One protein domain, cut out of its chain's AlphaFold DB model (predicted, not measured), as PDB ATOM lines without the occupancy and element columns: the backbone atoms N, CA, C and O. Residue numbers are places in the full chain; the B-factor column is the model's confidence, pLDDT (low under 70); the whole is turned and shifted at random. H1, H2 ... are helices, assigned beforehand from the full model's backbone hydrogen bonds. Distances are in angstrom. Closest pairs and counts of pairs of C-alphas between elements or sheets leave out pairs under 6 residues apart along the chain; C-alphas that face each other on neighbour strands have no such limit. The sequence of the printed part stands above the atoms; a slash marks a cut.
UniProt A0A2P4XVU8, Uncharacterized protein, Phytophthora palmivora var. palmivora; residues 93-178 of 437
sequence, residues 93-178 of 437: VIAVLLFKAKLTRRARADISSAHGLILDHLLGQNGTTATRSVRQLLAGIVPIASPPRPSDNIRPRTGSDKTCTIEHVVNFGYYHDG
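This is residues 93 to 178 of the 437 residues of an uncharacterized protein of Phytophthora palmivora var. palmivora (UniProt A0A2P4XVU8). The two longer helices, H3 and H5, make an L, meeting at a corner near their last residues, and the short helices H1 and H4 fill its angle. Short H2 sits beside the first part of H3, and the link from H4 to H5 runs out into a loop around residues 155 to 163. The printed part has 86 residues with five named helices, in order H1 to H5, and no named strand; the class is all helix, though only 39 residues are in named elements, under half. It is compact, with a radius of gyration of the C-alphas of 12.6 A and spans of 35 by 26 by 21 A.

H3, residues 111 to 123, is the hub, touching three helices. H5, residues 166 to 177, touches residues 122 to 123 of H3 alone, about perpendicular at 73 degrees; the closest C-alphas, of Leu 122 and Tyr 174, are 5.9 A apart. H4, residues 134 to 137, touches residues 117 to 122 of H3 alone, closest at the C-alphas of Ile 118 and Leu 137, 5.4 A. H1, residues 93 to 97, touches H5, with the C-alphas of Val 93 and Val 169 closest at 6.0 A. H1 only just touches H3, at residues 115 to 119 alone, with 3 pairs of C-alphas within 8 A, the closest those of Ile 94 and His 115, 6.6 A. H2, residues 105 to 109, is close to H3 but not clearly touching, and apart from H4 and H5. In H1, H2, H3 and H5 every O i to N i+4 pair is within hydrogen-bond range; H4 is too short for one.

H3 runs 18.4 A from C-alpha 111 at (131.101, 140.144, 73.483). H5 runs 15.6 A to C-alpha 177 at (110.361, 136.170, 74.449).

The C-alphas of Gly 127 and Asp 161 are farthest apart, 38.4 A. The printed part has no cut. The link H4 to H5 is long, 28 residues, and within it residues 153 to 154 pair with 164 to 165, antiparallel. The mean pLDDT of the printed part is 74.0, with residues 154 to 163 among those under 70.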
ATOM      1  N   VAL A  93     118.237 138.019  80.468       66.50
ATOM      2  CA  VAL A  93     118.787 136.658  80.486       66.50
ATOM      3  C   VAL A  93     120.294 136.620  80.205       66.50
ATOM      4  O   VAL A  93     121.026 135.903  80.879       66.50
ATOM      5  N   ILE A  94     120.801 137.456  79.294       69.19
ATOM      6  CA  ILE A  94     122.237 137.546  78.988       69.19
ATOM      7  C   ILE A  94     122.989 138.155  80.170       69.19
ATOM      8  O   ILE A  94     124.026 137.638  80.586       69.19
ATOM      9  N   ALA A  95     122.460 139.249  80.727       69.38
ATOM     10  CA  ALA A  95     123.075 139.925  81.865       69.38
ATOM     11  C   ALA A  95     123.165 139.001  83.090       69.38
ATOM     12  O   ALA A  95     124.169 139.026  83.798       69.38
ATOM     13  N   VAL A  96     122.138 138.175  83.306       70.06
ATOM     14  CA  VAL A  96     122.062 137.185  84.384       70.06
ATOM     15  C   VAL A  96     123.027 136.024  84.155       70.06
ATOM     16  O   VAL A  96     123.835 135.728  85.031       70.06
ATOM     17  N   LEU A  97     123.003 135.406  82.973       71.25
ATOM     18  CA  LEU A  97     123.840 134.244  82.660       71.25
ATOM     19  C   LEU A  97     125.339 134.569  82.634       71.25
ATOM     20  O   LEU A  97     126.168 133.719  82.953       71.25
ATOM     21  N   LEU A  98     125.700 135.800  82.263       74.88
ATOM     22  CA  LEU A  98     127.091 136.250  82.234       74.88
ATOM     23  C   LEU A  98     127.533 136.932  83.535       74.88
ATOM     24  O   LEU A  98     128.704 137.307  83.667       74.88
ATOM     25  N   PHE A  99     126.642 137.081  84.519       70.06
ATOM     26  CA  PHE A  99     126.971 137.729  85.780       70.06
ATOM     27  C   PHE A  99     128.054 136.939  86.528       70.06
ATOM     28  O   PHE A  99     127.854 135.796  86.923       70.06
ATOM     29  N   LYS A 100     129.228 137.561  86.717       61.72
ATOM     30  CA  LYS A 100     130.438 136.946  87.308       61.72
ATOM     31  C   LYS A 100     130.988 135.723  86.550       61.72
ATOM     32  O   LYS A 100     131.909 135.071  87.045       61.72
ATOM     33  N   ALA A 101     130.499 135.438  85.344       70.94
ATOM     34  CA  ALA A 101     130.986 134.328  84.539       70.94
ATOM     35  C   ALA A 101     132.408 134.598  84.013       70.94
ATOM     36  O   ALA A 101     132.741 135.694  83.549       70.94
ATOM     37  N   LYS A 102     133.270 133.576  84.041       75.75
ATOM     38  CA  LYS A 102     134.615 133.654  83.450       75.75
ATOM     39  C   LYS A 102     134.530 133.372  81.950       75.75
ATOM     40  O   LYS A 102     134.566 132.224  81.534       75.75
ATOM     41  N   LEU A 103     134.448 134.420  81.133       76.12
ATOM     42  CA  LEU A 103     134.380 134.282  79.672       76.12
ATOM     43  C   LEU A 103     135.659 133.675  79.075       76.12
ATOM     44  O   LEU A 103     136.774 134.013  79.499       76.12
ATOM     45  N   THR A 104     135.502 132.857  78.030       77.19
ATOM     46  CA  THR A 104     136.624 132.402  77.195       77.19
ATOM     47  C   THR A 104     137.307 133.585  76.499       77.19
ATOM     48  O   THR A 104     136.726 134.656  76.308       77.19
ATOM     49  N   ARG A 105     138.565 133.407  76.072       73.94
ATOM     50  CA  ARG A 105     139.333 134.469  75.391       73.94
ATOM     51  C   ARG A 105     138.633 134.984  74.124       73.94
ATOM     52  O   ARG A 105     138.732 136.170  73.836       73.94
ATOM     53  N   ARG A 106     137.932 134.105  73.394       73.00
ATOM     54  CA  ARG A 106     137.178 134.459  72.179       73.00
ATOM     55  C   ARG A 106     135.935 135.284  72.513       73.00
ATOM     56  O   ARG A 106     135.792 136.372  71.973       73.00
ATOM     57  N   ALA A 107     135.122 134.834  73.472       69.62
ATOM     58  CA  ALA A 107     133.938 135.572  73.919       69.62
ATOM     59  C   ALA A 107     134.280 136.940  74.538       69.62
ATOM     60  O   ALA A 107     133.518 137.889  74.411       69.62
ATOM     61  N   ARG A 108     135.450 137.074  75.178       71.38
ATOM     62  CA  ARG A 108     135.934 138.367  75.688       71.38
ATOM     63  C   ARG A 108     136.361 139.329  74.575       71.38
ATOM     64  O   ARG A 108     136.261 140.536  74.763       71.38
ATOM     65  N   ALA A 109     136.886 138.805  73.468       66.50
ATOM     66  CA  ALA A 109     137.314 139.615  72.331       66.50
ATOM     67  C   ALA A 109     136.121 140.133  71.511       66.50
ATOM     68  O   ALA A 109     136.203 141.231  70.969       66.50
ATOM     69  N   ASP A 110     135.024 139.370  71.462       73.50
ATOM     70  CA  ASP A 110     133.785 139.750  70.784       73.50
ATOM     71  C   ASP A 110     132.553 139.387  71.631       73.50
ATOM     72  O   ASP A 110     131.933 138.330  71.492       73.50
ATOM     73  N   ILE A 111     132.221 140.296  72.548       73.25
ATOM     74  CA  ILE A 111     131.101 140.144  73.483       73.25
ATOM     75  C   ILE A 111     129.755 140.188  72.744       73.25
ATOM     76  O   ILE A 111     128.819 139.494  73.131       73.25
ATOM     77  N   SER A 112     129.658 140.955  71.657       73.44
ATOM     78  CA  SER A 112     128.430 141.072  70.864       73.44
ATOM     79  C   SER A 112     128.086 139.759  70.167       73.44
ATOM     80  O   SER A 112     126.933 139.334  70.201       73.44
ATOM     81  N   SER A 113     129.086 139.076  69.600       76.06
ATOM     82  CA  SER A 113     128.898 137.735  69.040       76.06
ATOM     83  C   SER A 113     128.504 136.718  70.116       76.06
ATOM     84  O   SER A 113     127.602 135.913  69.893       76.06
ATOM     85  N   ALA A 114     129.100 136.794  71.312       73.88
ATOM     86  CA  ALA A 114     128.712 135.938  72.434       73.88
ATOM     87  C   ALA A 114     127.255 136.171  72.879       73.88
ATOM     88  O   ALA A 114     126.533 135.213  73.130       73.88
ATOM     89  N   HIS A 115     126.800 137.426  72.935       78.25
ATOM     90  CA  HIS A 115     125.403 137.760  73.227       78.25
ATOM     91  C   HIS A 115     124.444 137.180  72.179       78.25
ATOM     92  O   HIS A 115     123.428 136.595  72.548       78.25
ATOM     93  N   GLY A 116     124.788 137.311  70.892       77.62
ATOM     94  CA  GLY A 116     124.012 136.741  69.790       77.62
ATOM     95  C   GLY A 116     123.873 135.225  69.908       77.62
ATOM     96  O   GLY A 116     122.763 134.717  69.854       77.62
ATOM     97  N   LEU A 117     124.968 134.515  70.195       80.50
ATOM     98  CA  LEU A 117     124.947 133.058  70.370       80.50
ATOM     99  C   LEU A 117     124.046 132.595  71.526       80.50
ATOM    100  O   LEU A 117     123.369 131.579  71.396       80.50
ATOM    101  N   ILE A 118     124.010 133.327  72.645       76.31
ATOM    102  CA  ILE A 118     123.117 132.995  73.773       76.31
ATOM    103  C   ILE A 118     121.655 133.121  73.345       76.31
ATOM    104  O   ILE A 118     120.850 132.249  73.664       76.31
ATOM    105  N   LEU A 119     121.310 134.195  72.629       77.31
ATOM    106  CA  LEU A 119     119.950 134.408  72.136       77.31
ATOM    107  C   LEU A 119     119.572 133.398  71.055       77.31
ATOM    108  O   LEU A 119     118.454 132.891  71.084       77.31
ATOM    109  N   ASP A 120     120.502 133.055  70.164       79.56
ATOM    110  CA  ASP A 120     120.297 132.030  69.144       79.56
ATOM    111  C   ASP A 120     119.942 130.695  69.799       79.56
ATOM    112  O   ASP A 120     118.904 130.119  69.474       79.56
ATOM    113  N   HIS A 121     120.718 130.258  70.798       83.75
ATOM    114  CA  HIS A 121     120.430 129.040  71.558       83.75
ATOM    115  C   HIS A 121     119.128 129.124  72.367       83.75
ATOM    116  O   HIS A 121     118.440 128.117  72.509       83.75
ATOM    117  N   LEU A 122     118.773 130.289  72.916       78.25
ATOM    118  CA  LEU A 122     117.560 130.447  73.723       78.25
ATOM    119  C   LEU A 122     116.293 130.413  72.859       78.25
ATOM    120  O   LEU A 122     115.322 129.733  73.190       78.25
ATOM    121  N   LEU A 123     116.314 131.123  71.733       78.88
ATOM    122  CA  LEU A 123     115.158 131.311  70.858       78.88
ATOM    123  C   LEU A 123     115.089 130.261  69.736       78.88
ATOM    124  O   LEU A 123     114.031 130.066  69.145       78.88
ATOM    125  N   GLY A 124     116.179 129.537  69.470       78.25
ATOM    126  CA  GLY A 124     116.291 128.580  68.364       78.25
ATOM    127  C   GLY A 124     116.460 129.256  67.011       78.25
ATOM    128  O   GLY A 124     115.825 128.868  66.031       78.25
ATOM    129  N   GLN A 125     117.269 130.312  66.963       77.12
ATOM    130  CA  GLN A 125     117.537 131.076  65.746       77.12
ATOM    131  C   GLN A 125     118.848 130.612  65.086       77.12
ATOM    132  O   GLN A 125     119.620 129.836  65.656       77.12
ATOM    133  N   ASN A 126     119.084 131.026  63.837       72.31
ATOM    134  CA  ASN A 126     120.313 130.732  63.082       72.31
ATOM    135  C   ASN A 126     120.681 129.234  62.976       72.31
ATOM    136  O   ASN A 126     121.852 128.862  62.971       72.31
ATOM    137  N   GLY A 127     119.674 128.358  62.864       74.81
ATOM    138  CA  GLY A 127     119.871 126.912  62.703       74.81
ATOM    139  C   GLY A 127     120.232 126.172  63.995       74.81
ATOM    140  O   GLY A 127     120.558 124.986  63.946       74.81
ATOM    141  N   THR A 128     120.165 126.846  65.144       80.69
ATOM    142  CA  THR A 128     120.336 126.220  66.456       80.69
ATOM    143  C   THR A 128     118.994 125.738  67.005       80.69
ATOM    144  O   THR A 128     117.942 126.317  66.736       80.69
ATOM    145  N   THR A 129     119.006 124.631  67.751       84.56
ATOM    146  CA  THR A 129     117.805 124.157  68.450       84.56
ATOM    147  C   THR A 129     117.644 124.952  69.733       84.56
ATOM    148  O   THR A 129     118.592 125.068  70.507       84.56
ATOM    149  N   ALA A 130     116.444 125.481  69.957       85.31
ATOM    150  CA  ALA A 130     116.161 126.238  71.159       85.31
ATOM    151  C   ALA A 130     116.313 125.370  72.417       85.31
ATOM    152  O   ALA A 130     115.816 124.244  72.456       85.31
ATOM    153  N   THR A 131     116.935 125.905  73.461       85.31
ATOM    154  CA  THR A 131     117.178 125.181  74.711       85.31
ATOM    155  C   THR A 131     116.986 126.068  75.932       85.31
ATOM    156  O   THR A 131     117.176 127.280  75.891       85.31
ATOM    157  N   ARG A 132     116.636 125.425  77.047       85.31
ATOM    158  CA  ARG A 132     116.578 126.019  78.389       85.31
ATOM    159  C   ARG A 132     117.761 125.606  79.274       85.31
ATOM    160  O   ARG A 132     117.893 126.082  80.395       85.31
ATOM    161  N   SER A 133     118.620 124.699  78.798       87.94
ATOM    162  CA  SER A 133     119.766 124.224  79.576       87.94
ATOM    163  C   SER A 133     120.837 125.308  79.643       87.94
ATOM    164  O   SER A 133     121.458 125.635  78.631       87.94
ATOM    165  N   VAL A 134     121.113 125.818  80.847       85.75
ATOM    166  CA  VAL A 134     122.141 126.847  81.095       85.75
ATOM    167  C   VAL A 134     123.505 126.447  80.517       85.75
ATOM    168  O   VAL A 134     124.196 127.275  79.920       85.75
ATOM    169  N   ARG A 135     123.876 125.161  80.613       85.19
ATOM    170  CA  ARG A 135     125.129 124.638  80.038       85.19
ATOM    171  C   ARG A 135     125.163 124.760  78.516       85.19
ATOM    172  O   ARG A 135     126.195 125.127  77.960       85.19
ATOM    173  N   GLN A 136     124.053 124.447  77.847       86.31
ATOM    174  CA  GLN A 136     123.951 124.531  76.390       86.31
ATOM    175  C   GLN A 136     123.874 125.988  75.918       86.31
ATOM    176  O   GLN A 136     124.549 126.342  74.955       86.31
ATOM    177  N   LEU A 137     123.150 126.850  76.641       85.50
ATOM    178  CA  LEU A 137     123.087 128.289  76.365       85.50
ATOM    179  C   LEU A 137     124.479 128.937  76.385       85.50
ATOM    180  O   LEU A 137     124.790 129.766  75.532       85.50
ATOM    181  N   LEU A 138     125.339 128.524  77.322       84.75
ATOM    182  CA  LEU A 138     126.693 129.058  77.505       84.75
ATOM    183  C   LEU A 138     127.792 128.284  76.756       84.75
ATOM    184  O   LEU A 138     128.982 128.595  76.916       84.75
ATOM    185  N   ALA A 139     127.425 127.296  75.935       85.12
ATOM    186  CA  ALA A 139     128.373 126.465  75.205       85.12
ATOM    187  C   ALA A 139     129.282 127.316  74.297       85.12
ATOM    188  O   ALA A 139     128.824 128.116  73.487       85.12
ATOM    189  N   GLY A 140     130.601 127.161  74.451       78.94
ATOM    190  CA  GLY A 140     131.607 127.928  73.699       78.94
ATOM    191  C   GLY A 140     131.879 129.348  74.227       78.94
ATOM    192  O   GLY A 140     132.866 129.968  73.820       78.94
ATOM    193  N   ILE A 141     131.079 129.842  75.177       80.62
ATOM    194  CA  ILE A 141     131.179 131.201  75.737       80.62
ATOM    195  C   ILE A 141     131.845 131.175  77.112       80.62
ATOM    196  O   ILE A 141     132.772 131.949  77.375       80.62
ATOM    197  N   VAL A 142     131.414 130.247  77.966       80.12
ATOM    198  CA  VAL A 142     131.944 130.021  79.315       80.12
ATOM    199  C   VAL A 142     132.577 128.622  79.366       80.12
ATOM    200  O   VAL A 142     132.044 127.691  78.760       80.12
ATOM    201  N   PRO A 143     133.726 128.430  80.040       76.62
ATOM    202  CA  PRO A 143     134.279 127.103  80.284       76.62
ATOM    203  C   PRO A 143     133.267 126.184  80.985       76.62
ATOM    204  O   PRO A 143     132.561 126.608  81.896       76.62
ATOM    205  N   ILE A 144     133.249 124.905  80.598       63.66
ATOM    206  CA  ILE A 144     132.260 123.897  81.034       63.66
ATOM    207  C   ILE A 144     132.231 123.709  82.564       63.66
ATOM    208  O   ILE A 144     131.205 123.338  83.117       63.66
ATOM    209  N   ALA A 145     133.331 124.015  83.259       60.28
ATOM    210  CA  ALA A 145     133.451 123.900  84.715       60.28
ATOM    211  C   ALA A 145     132.996 125.150  85.498       60.28
ATOM    212  O   ALA A 145     133.152 125.195  86.716       60.28
ATOM    213  N   SER A 146     132.507 126.196  84.825       64.12
ATOM    214  CA  SER A 146     132.092 127.443  85.481       64.12
ATOM    215  C   SER A 146     130.728 128.029  85.070       64.12
ATOM    216  O   SER A 146     130.593 129.253  85.173       64.12
ATOM    217  N   PRO A 147     129.733 127.269  84.565       74.44
ATOM    218  CA  PRO A 147     128.407 127.832  84.350       74.44
ATOM    219  C   PRO A 147     127.716 128.111  85.700       74.44
ATOM    220  O   PRO A 147     127.983 127.414  86.683       74.44
ATOM    221  N   PRO A 148     126.834 129.119  85.760       77.56
ATOM    222  CA  PRO A 148     125.981 129.329  86.921       77.56
ATOM    223  C   PRO A 148     124.960 128.189  87.055       77.56
ATOM    224  O   PRO A 148     124.596 127.556  86.058       77.56
ATOM    225  N   ARG A 149     124.502 127.910  88.281       80.50
ATOM    226  CA  ARG A 149     123.520 126.845  88.524       80.50
ATOM    227  C   ARG A 149     122.104 127.382  88.282       80.50
ATOM    228  O   ARG A 149     121.824 128.517  88.663       80.50
ATOM    229  N   PRO A 150     121.178 126.590  87.716       80.00
ATOM    230  CA  PRO A 150     119.789 127.022  87.522       80.00
ATOM    231  C   PRO A 150     119.094 127.453  88.827       80.00
ATOM    232  O   PRO A 150     118.335 128.420  88.833       80.00
ATOM    233  N   SER A 151     119.429 126.792  89.941       77.75
ATOM    234  CA  SER A 151     118.921 127.075  91.289       77.75
ATOM    235  C   SER A 151     119.537 128.309  91.957       77.75
ATOM    236  O   SER A 151     119.165 128.643  93.083       77.75
ATOM    237  N   ASP A 152     120.526 128.957  91.333       76.50
ATOM    238  CA  ASP A 152     121.152 130.140  91.917       76.50
ATOM    239  C   ASP A 152     120.139 131.289  91.950       76.50
ATOM    240  O   ASP A 152     119.504 131.628  90.949       76.50
ATOM    241  N   ASN A 153     120.002 131.912  93.118       75.81
ATOM    242  CA  ASN A 153     119.141 133.071  93.294       75.81
ATOM    243  C   ASN A 153     119.882 134.340  92.888       75.81
ATOM    244  O   ASN A 153     120.968 134.647  93.392       75.81
ATOM    245  N   ILE A 154     119.251 135.128  92.032       68.56
ATOM    246  CA  ILE A 154     119.730 136.434  91.615       68.56
ATOM    247  C   ILE A 154     118.861 137.528  92.219       68.56
ATOM    248  O   ILE A 154     117.656 137.379  92.408       68.56
ATOM    249  N   ARG A 155     119.498 138.660  92.532       65.31
ATOM    250  CA  ARG A 155     118.811 139.910  92.869       65.31
ATOM    251  C   ARG A 155     119.017 140.894  91.728       65.31
ATOM    252  O   ARG A 155     120.070 141.545  91.680       65.31
ATOM    253  N   PRO A 156     118.058 140.995  90.797       53.41
ATOM    254  CA  PRO A 156     118.068 142.040  89.790       53.41
ATOM    255  C   PRO A 156     118.145 143.393  90.501       53.41
ATOM    256  O   PRO A 156     117.396 143.668  91.436       53.41
ATOM    257  N   ARG A 157     119.068 144.268  90.091       51.38
ATOM    258  CA  ARG A 157     119.170 145.634  90.642       51.38
ATOM    259  C   ARG A 157     118.069 146.541  90.073       51.38
ATOM    260  O   ARG A 157     118.344 147.663  89.662       51.38
ATOM    261  N   THR A 158     116.837 146.041  90.018       44.69
ATOM    262  CA  THR A 158     115.640 146.716  89.495       44.69
ATOM    263  C   THR A 158     114.996 147.652  90.519       44.69
ATOM    264  O   THR A 158     114.020 148.320  90.205       44.69
ATOM    265  N   GLY A 159     115.529 147.723  91.745       42.81
ATOM    266  CA  GLY A 159     115.008 148.576  92.820       42.81
ATOM    267  C   GLY A 159     113.906 147.930  93.668       42.81
ATOM    268  O   GLY A 159     113.524 148.502  94.686       42.81
ATOM    269  N   SER A 160     113.446 146.731  93.300       47.81
ATOM    270  CA  SER A 160     112.584 145.854  94.098       47.81
ATOM    271  C   SER A 160     113.425 144.770  94.790       47.81
ATOM    272  O   SER A 160     114.341 144.216  94.191       47.81
ATOM    273  N   ASP A 161     113.139 144.455  96.057       54.16
ATOM    274  CA  ASP A 161     113.850 143.412  96.825       54.16
ATOM    275  C   ASP A 161     113.284 142.014  96.529       54.16
ATOM    276  O   ASP A 161     112.888 141.273  97.425       54.16
ATOM    277  N   LYS A 162     113.168 141.693  95.238       59.12
ATOM    278  CA  LYS A 162     112.718 140.387  94.758       59.12
ATOM    279  C   LYS A 162     113.940 139.575  94.341       59.12
ATOM    280  O   LYS A 162     114.813 140.066  93.623       59.12
ATOM    281  N   THR A 163     114.020 138.346  94.832       67.25
ATOM    282  CA  THR A 163     114.950 137.333  94.334       67.25
ATOM    283  C   THR A 163     114.218 136.478  93.316       67.25
ATOM    284  O   THR A 163     113.089 136.080  93.590       67.25
ATOM    285  N   CYS A 164     114.860 136.171  92.198       72.44
ATOM    286  CA  CYS A 164     114.383 135.149  91.274       72.44
ATOM    287  C   CYS A 164     115.507 134.158  90.968       72.44
ATOM    288  O   CYS A 164     116.687 134.483  91.110       72.44
ATOM    289  N   THR A 165     115.164 132.937  90.588       83.38
ATOM    290  CA  THR A 165     116.128 131.920  90.170       83.38
ATOM    291  C   THR A 165     116.624 132.186  88.748       83.38
ATOM    292  O   THR A 165     115.927 132.773  87.913       83.38
ATOM    293  N   ILE A 166     117.846 131.742  88.436       81.44
ATOM    294  CA  ILE A 166     118.353 131.766  87.054       81.44
ATOM    295  C   ILE A 166     117.441 130.940  86.142       81.44
ATOM    296  O   ILE A 166     117.170 131.354  85.015       81.44
ATOM    297  N   GLU A 167     116.924 129.817  86.640       84.62
ATOM    298  CA  GLU A 167     115.932 129.000  85.946       84.62
ATOM    299  C   GLU A 167     114.685 129.805  85.558       84.62
ATOM    300  O   GLU A 167     114.275 129.762  84.398       84.62
ATOM    301  N   HIS A 168     114.114 130.585  86.481       81.44
ATOM    302  CA  HIS A 168     112.953 131.422  86.185       81.44
ATOM    303  C   HIS A 168     113.245 132.443  85.078       81.44
ATOM    304  O   HIS A 168     112.453 132.574  84.148       81.44
ATOM    305  N   VAL A 169     114.400 133.115  85.110       77.44
ATOM    306  CA  VAL A 169     114.770 134.098  84.075       77.44
ATOM    307  C   VAL A 169     114.989 133.448  82.709       77.44
ATOM    308  O   VAL A 169     114.601 134.017  81.686       77.44
ATOM    309  N   VAL A 170     115.583 132.254  82.672       82.19
ATOM    310  CA  VAL A 170     115.748 131.486  81.429       82.19
ATOM    311  C   VAL A 170     114.394 131.024  80.894       82.19
ATOM    312  O   VAL A 170     114.136 131.181  79.704       82.19
ATOM    313  N   ASN A 171     113.507 130.519  81.757       79.44
ATOM    314  CA  ASN A 171     112.148 130.130  81.380       79.44
ATOM    315  C   ASN A 171     111.339 131.330  80.873       79.44
ATOM    316  O   ASN A 171     110.635 131.205  79.875       79.44
ATOM    317  N   PHE A 172     111.482 132.494  81.510       74.94
ATOM    318  CA  PHE A 172     110.867 133.733  81.052       74.94
ATOM    319  C   PHE A 172     111.322 134.063  79.630       74.94
ATOM    320  O   PHE A 172     110.491 134.116  78.733       74.94
ATOM    321  N   GLY A 173     112.629 134.157  79.366       73.62
ATOM    322  CA  GLY A 173     113.118 134.424  78.008       73.62
ATOM    323  C   GLY A 173     112.738 133.340  76.986       73.62
ATOM    324  O   GLY A 173     112.431 133.640  75.838       73.62
ATOM    325  N   TYR A 174     112.708 132.069  77.389       76.00
ATOM    326  CA  TYR A 174     112.388 130.958  76.489       76.00
ATOM    327  C   TYR A 174     110.907 130.914  76.079       76.00
ATOM    328  O   TYR A 174     110.599 130.659  74.913       76.00
ATOM    329  N   TYR A 175     109.989 131.122  77.027       74.50
ATOM    330  CA  TYR A 175     108.546 131.026  76.787       74.50
ATOM    331  C   TYR A 175     107.920 132.373  76.421       74.50
ATOM    332  O   TYR A 175     107.154 132.435  75.464       74.50
ATOM    333  N   HIS A 176     108.260 133.442  77.146       70.38
ATOM    334  CA  HIS A 176     107.726 134.777  76.889       70.38
ATOM    335  C   HIS A 176     108.358 135.385  75.630       70.38
ATOM    336  O   HIS A 176     107.647 135.668  74.670       70.38
ATOM    337  N   ASP A 177     109.688 135.517  75.587       68.50
ATOM    338  CA  ASP A 177     110.361 136.170  74.449       68.50
ATOM    339  C   ASP A 177     110.496 135.242  73.228       68.50
ATOM    340  O   ASP A 177     110.628 135.707  72.097       68.50
ATOM    341  N   GLY A 178     110.447 133.924  73.444       67.69
ATOM    342  CA  GLY A 178     110.414 132.913  72.385       67.69
ATOM    343  C   GLY A 178     109.020 132.580  71.850       67.69
ATOM    344  O   GLY A 178     108.924 131.709  70.988       67.69
TER     345      GLY A 178